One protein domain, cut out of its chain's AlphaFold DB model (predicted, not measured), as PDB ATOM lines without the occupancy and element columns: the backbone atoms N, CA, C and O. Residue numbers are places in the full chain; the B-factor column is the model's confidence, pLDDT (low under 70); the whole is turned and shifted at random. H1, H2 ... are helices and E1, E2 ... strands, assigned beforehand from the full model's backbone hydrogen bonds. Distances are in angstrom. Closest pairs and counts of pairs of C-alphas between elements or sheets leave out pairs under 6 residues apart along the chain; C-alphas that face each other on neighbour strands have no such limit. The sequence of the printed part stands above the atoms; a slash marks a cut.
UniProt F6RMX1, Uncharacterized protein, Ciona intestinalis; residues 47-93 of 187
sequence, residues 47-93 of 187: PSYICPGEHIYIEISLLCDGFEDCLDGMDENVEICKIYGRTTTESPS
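AT A GLANCE: This is residues 47 to 93 of the 187 residues of an uncharacterized protein of Ciona intestinalis (UniProt F6RMX1). There is little regular structure: a small strand hairpin, E1 and E2, lies at one end, the short helix H1 lies well away from it, and the long looping stretch of residues 60 to 77 runs between them. The printed part has 47 residues, in the order E1, E2, H1, with an antiparallel sheet E1 - E2. The class is mixed, with 14 residues in named elements. The whole is compact, with a radius of gyration of the C-alphas of 9.7 A and spans of 28 by 19 by 16 A.

HOW THE PARTS SIT: E1, residues 48 to 51, and E2, residues 56 to 59, form a hairpin, antiparallel at 144 degrees. N 49 and O 58, 2.8 A apart, are within hydrogen-bond range. H1, residues 78 to 83, is apart from E1. In H1 every O i to N i+4 pair is within hydrogen-bond range.

IN THESE COORDINATES: E1 begins at C-alpha 48 (156.009, 150.018, 185.594) and spans 9.7 A; E2 spans 10.3 A. H1 spans 8.9 A, ending at C-alpha 83 (153.528, 144.842, 172.440).

THE WHOLE: The farthest C-alphas, of His 55 and Ser 93, are 29.7 A apart. The printed part has no cut. The link E2 to H1 is long. Residue 54 and residues 88 to 93 have pLDDT under 70.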
ATOM      1  N   PRO A  47     151.837 151.758 186.960       70.25
ATOM      2  CA  PRO A  47     152.235 150.653 186.118       70.25
ATOM      3  C   PRO A  47     153.676 150.912 185.637       70.25
ATOM      4  O   PRO A  47     153.979 151.978 185.097       70.25
ATOM      5  N   SER A  48     154.569 149.949 185.885       83.94
ATOM      6  CA  SER A  48     156.009 150.018 185.594       83.94
ATOM      7  C   SER A  48     156.438 148.925 184.611       83.94
ATOM      8  O   SER A  48     155.825 147.855 184.532       83.94
ATOM      9  N   TYR A  49     157.473 149.210 183.824       89.12
ATOM     10  CA  TYR A  49     158.131 148.265 182.925       89.12
ATOM     11  C   TYR A  49     159.407 147.729 183.575       89.12
ATOM     12  O   TYR A  49     160.140 148.469 184.226       89.12
ATOM     13  N   ILE A  50     159.668 146.432 183.406       90.19
ATOM     14  CA  ILE A  50     160.843 145.772 183.976       90.19
ATOM     15  C   ILE A  50     161.867 145.582 182.866       90.19
ATOM     16  O   ILE A  50     161.638 144.794 181.943       90.19
ATOM     17  N   CYS A  51     163.006 146.256 182.988       91.19
ATOM     18  CA  CYS A  51     164.132 146.063 182.095       91.19
ATOM     19  C   CYS A  51     164.638 144.611 182.196       91.19
ATOM     20  O   CYS A  51     164.867 144.095 183.303       91.19
ATOM     21  N   PRO A  52     164.838 143.934 181.058       87.12
ATOM     22  CA  PRO A  52     165.445 142.614 181.019       87.12
ATOM     23  C   PRO A  52     166.846 142.609 181.648       87.12
ATOM     24  O   PRO A  52     167.568 143.599 181.644       87.12
ATOM     25  N   GLY A  53     167.250 141.466 182.199       77.19
ATOM     26  CA  GLY A  53     168.621 141.244 182.671       77.19
ATOM     27  C   GLY A  53     168.911 141.698 184.103       77.19
ATOM     28  O   GLY A  53     169.569 140.947 184.813       77.19
ATOM     29  N   GLU A  54     168.385 142.838 184.565       68.06
ATOM     30  CA  GLU A  54     168.897 143.466 185.805       68.06
ATOM     31  C   GLU A  54     167.838 143.853 186.862       68.06
ATOM     32  O   GLU A  54     168.164 144.528 187.833       68.06
ATOM     33  N   HIS A  55     166.579 143.401 186.746       75.44
ATOM     34  CA  HIS A  55     165.492 143.766 187.688       75.44
ATOM     35  C   HIS A  55     165.375 145.292 187.911       75.44
ATOM     36  O   HIS A  55     165.032 145.753 189.002       75.44
ATOM     37  N   ILE A  56     165.679 146.079 186.879       86.25
ATOM     38  CA  ILE A  56     165.498 147.530 186.888       86.25
ATOM     39  C   ILE A  56     164.047 147.808 186.497       86.25
ATOM     40  O   ILE A  56     163.539 147.209 185.551       86.25
ATOM     41  N   TYR A  57     163.377 148.682 187.243       89.62
ATOM     42  CA  TYR A  57     162.000 149.095 186.985       89.62
ATOM     43  C   TYR A  57     162.014 150.543 186.511       89.62
ATOM     44  O   TYR A  57     162.559 151.400 187.206       89.62
ATOM     45  N   ILE A  58     161.397 150.801 185.366       88.12
ATOM     46  CA  ILE A  58     161.158 152.149 184.849       88.12
ATOM     47  C   ILE A  58     159.655 152.412 184.818       88.12
ATOM     48  O   ILE A  58     158.839 151.484 184.760       88.12
ATOM     49  N   GLU A  59     159.256 153.677 184.874       88.38
ATOM     50  CA  GLU A  59     157.854 154.021 184.663       88.38
ATOM     51  C   GLU A  59     157.437 153.718 183.221       88.38
ATOM     52  O   GLU A  59     158.234 153.803 182.293       88.38
ATOM     53  N   ILE A  60     156.158 153.402 182.997       85.75
ATOM     54  CA  ILE A  60     155.662 153.197 181.630       85.75
ATOM     55  C   ILE A  60     155.838 154.449 180.762       85.75
ATOM     56  O   ILE A  60     155.908 154.318 179.548       85.75
ATOM     57  N   SER A  61     155.894 155.654 181.337       82.94
ATOM     58  CA  SER A  61     156.212 156.898 180.618       82.94
ATOM     59  C   SER A  61     157.527 156.795 179.843       82.94
ATOM     60  O   SER A  61     157.504 157.151 178.670       82.94
ATOM     61  N   LEU A  62     158.553 156.215 180.468       89.31
ATOM     62  CA  LEU A  62     159.912 156.001 179.956       89.31
ATOM     63  C   LEU A  62     160.019 154.842 178.948       89.31
ATOM     64  O   LEU A  62     161.013 154.664 178.271       89.31
ATOM     65  N   LEU A  63     158.982 154.013 178.816       90.12
ATOM     66  CA  LEU A  63     158.993 152.930 177.836       90.12
ATOM     67  C   LEU A  63     158.716 153.471 176.424       90.12
ATOM     68  O   LEU A  63     157.590 153.903 176.164       90.12
ATOM     69  N   CYS A  64     159.640 153.335 175.472       92.44
ATOM     70  CA  CYS A  64     159.475 153.806 174.089       92.44
ATOM     71  C   CYS A  64     159.332 155.332 173.987       92.44
ATOM     72  O   CYS A  64     158.492 155.824 173.220       92.44
ATOM     73  N   ASP A  65     160.061 156.066 174.822       87.62
ATOM     74  CA  ASP A  65     160.073 157.527 174.858       87.62
ATOM     75  C   ASP A  65     161.200 158.139 173.998       87.62
ATOM     76  O   ASP A  65     161.227 159.351 173.769       87.62
ATOM     77  N   GLY A  66     162.056 157.288 173.427       83.00
ATOM     78  CA  GLY A  66     163.178 157.658 172.573       83.00
ATOM     79  C   GLY A  66     164.524 157.722 173.297       83.00
ATOM     80  O   GLY A  66     165.516 158.077 172.645       83.00
ATOM     81  N   PHE A  67     164.579 157.384 174.588       87.56
ATOM     82  CA  PHE A  67     165.788 157.362 175.407       87.56
ATOM     83  C   PHE A  67     166.105 155.946 175.902       87.56
ATOM     84  O   PHE A  67     165.224 155.156 176.190       87.56
ATOM     85  N   GLU A  68     167.393 155.601 175.978       92.25
ATOM     86  CA  GLU A  68     167.816 154.329 176.578       92.25
ATOM     87  C   GLU A  68     167.839 154.477 178.111       92.25
ATOM     88  O   GLU A  68     168.864 154.866 178.679       92.25
ATOM     89  N   ASP A  69     166.723 154.181 178.781       89.81
ATOM     90  CA  ASP A  69     166.622 154.162 180.247       89.81
ATOM     91  C   ASP A  69     166.959 152.783 180.829       89.81
ATOM     92  O   ASP A  69     167.485 152.669 181.944       89.81
ATOM     93  N   CYS A  70     166.728 151.708 180.069       91.50
ATOM     94  CA  CYS A  70     167.281 150.400 180.402       91.50
ATOM     95  C   CYS A  70     168.775 150.320 180.044       91.50
ATOM     96  O   CYS A  70     169.226 150.810 179.013       91.50
ATOM     97  N   LEU A  71     169.558 149.591 180.852       88.00
ATOM     98  CA  LEU A  71     170.993 149.360 180.594       88.00
ATOM     99  C   LEU A  71     171.279 148.692 179.240       88.00
ATOM    100  O   LEU A  71     172.383 148.808 178.711       88.00
ATOM    101  N   ASP A  72     170.310 147.938 178.727       87.94
ATOM    102  CA  ASP A  72     170.349 147.265 177.435       87.94
ATOM    103  C   ASP A  72     169.534 147.989 176.345       87.94
ATOM    104  O   ASP A  72     169.478 147.488 175.220       87.94
ATOM    105  N   GLY A  73     168.912 149.133 176.664       88.12
ATOM    106  CA  GLY A  73     168.063 149.920 175.760       88.12
ATOM    107  C   GLY A  73     166.808 149.186 175.272       88.12
ATOM    108  O   GLY A  73     166.253 149.518 174.224       88.12
ATOM    109  N   MET A  74     166.390 148.109 175.952       90.12
ATOM    110  CA  MET A  74     165.259 147.274 175.513       90.12
ATOM    111  C   MET A  74     163.901 147.964 175.635       90.12
ATOM    112  O   MET A  74     162.944 147.557 174.976       90.12
ATOM    113  N   ASP A  75     163.812 148.984 176.469       90.81
ATOM    114  CA  ASP A  75     162.708 149.932 176.522       90.81
ATOM    115  C   ASP A  75     162.456 150.648 175.186       90.81
ATOM    116  O   ASP A  75     161.304 150.900 174.849       90.81
ATOM    117  N   GLU A  76     163.478 150.817 174.348       91.44
ATOM    118  CA  GLU A  76     163.361 151.405 173.004       91.44
ATOM    119  C   GLU A  76     163.292 150.362 171.883       91.44
ATOM    120  O   GLU A  76     163.403 150.656 170.685       91.44
ATOM    121  N   ASN A  77     163.104 149.091 172.236       90.56
ATOM    122  CA  ASN A  77     163.036 148.036 171.244       90.56
ATOM    123  C   ASN A  77     161.705 148.073 170.476       90.56
ATOM    124  O   ASN A  77     160.621 147.937 171.039       90.56
ATOM    125  N   VAL A  78     161.790 148.111 169.144       87.56
ATOM    126  CA  VAL A  78     160.631 148.152 168.233       87.56
ATOM    127  C   VAL A  78     159.612 147.028 168.478       87.56
ATOM    128  O   VAL A  78     158.407 147.234 168.319       87.56
ATOM    129  N   GLU A  79     160.060 145.816 168.809       89.75
ATOM    130  CA  GLU A  79     159.170 144.679 169.075       89.75
ATOM    131  C   GLU A  79     158.462 144.824 170.420       89.75
ATOM    132  O   GLU A  79     157.261 144.557 170.504       89.75
ATOM    133  N   ILE A  80     159.169 145.315 171.437       87.12
ATOM    134  CA  ILE A  80     158.600 145.582 172.761       87.12
ATOM    135  C   ILE A  80     157.604 146.736 172.671       87.12
ATOM    136  O   ILE A  80     156.459 146.582 173.091       87.12
ATOM    137  N   CYS A  81     157.944 147.828 171.995       87.69
ATOM    138  CA  CYS A  81     157.036 148.956 171.810       87.69
ATOM    139  C   CYS A  81     155.727 148.558 171.129       87.69
ATOM    140  O   CYS A  81     154.648 148.950 171.576       87.69
ATOM    141  N   LYS A  82     155.781 147.669 170.130       88.38
ATOM    142  CA  LYS A  82     154.572 147.115 169.499       88.38
ATOM    143  C   LYS A  82     153.692 146.335 170.475       88.38
ATOM    144  O   LYS A  82     152.470 146.427 170.367       88.38
ATOM    145  N   ILE A  83     154.278 145.580 171.408       87.00
ATOM    146  CA  ILE A  83     153.528 144.842 172.440       87.00
ATOM    147  C   ILE A  83     152.781 145.818 173.354       87.00
ATOM    148  O   ILE A  83     151.619 145.581 173.686       87.00
ATOM    149  N   TYR A  84     153.417 146.938 173.692       84.19
ATOM    150  CA  TYR A  84     152.834 147.988 174.529       84.19
ATOM    151  C   TYR A  84     151.995 149.010 173.746       84.19
ATOM    152  O   TYR A  84     151.508 149.981 174.322       84.19
ATOM    153  N   GLY A  85     151.784 148.797 172.441       82.81
ATOM    154  CA  GLY A  85     151.012 149.705 171.590       82.81
ATOM    155  C   GLY A  85     151.648 151.090 171.425       82.81
ATOM    156  O   GLY A  85     150.944 152.041 171.090       82.81
ATOM    157  N   ARG A  86     152.958 151.203 171.663       80.62
ATOM    158  CA  ARG A  86     153.772 152.404 171.472       80.62
ATOM    159  C   ARG A  86     154.573 152.300 170.175       80.62
ATOM    160  O   ARG A  86     154.857 151.211 169.675       80.62
ATOM    161  N   THR A  87     154.931 153.438 169.601       74.06
ATOM    162  CA  THR A  87     155.778 153.500 168.406       74.06
ATOM    163  C   THR A  87     157.146 154.019 168.804       74.06
ATOM    164  O   THR A  87     157.230 155.154 169.256       74.06
ATOM    165  N   THR A  88     158.196 153.228 168.580       62.28
ATOM    166  CA  THR A  88     159.570 153.746 168.552       62.28
ATOM    167  C   THR A  88     159.628 154.819 167.474       62.28
ATOM    168  O   THR A  88     159.313 154.533 166.311       62.28
ATOM    169  N   THR A  89     159.988 156.045 167.824       56.81
ATOM    170  CA  THR A  89     160.382 157.037 166.825       56.81
ATOM    171  C   THR A  89     161.525 156.418 166.015       56.81
ATOM    172  O   THR A  89     162.515 155.958 166.575       56.81
ATOM    173  N   GLU A  90     161.360 156.270 164.696       50.06
ATOM    174  CA  GLU A  90     162.424 155.748 163.831       50.06
ATOM    175  C   GLU A  90     163.627 156.686 163.920       50.06
ATOM    176  O   GLU A  90     163.679 157.669 163.191       50.06
ATOM    177  N   SER A  91     164.577 156.359 164.800       42.38
ATOM    178  CA  SER A  91     165.740 157.173 165.144       42.38
ATOM    179  C   SER A  91     165.338 158.561 165.664       42.38
ATOM    180  O   SER A  91     164.807 159.376 164.903       42.38
ATOM    181  N   PRO A  92     165.666 158.918 166.916       48.47
ATOM    182  CA  PRO A  92     165.620 160.313 167.311       48.47
ATOM    183  C   PRO A  92     166.412 161.083 166.255       48.47
ATOM    184  O   PRO A  92     167.556 160.728 165.936       48.47
ATOM    185  N   SER A  93     165.815 162.128 165.676       40.31
ATOM    186  CA  SER A  93     166.673 163.234 165.268       40.31
ATOM    187  C   SER A  93     167.514 163.504 166.511       40.31
ATOM    188  O   SER A  93     166.909 163.656 167.574       40.31
TER     189      SER A  93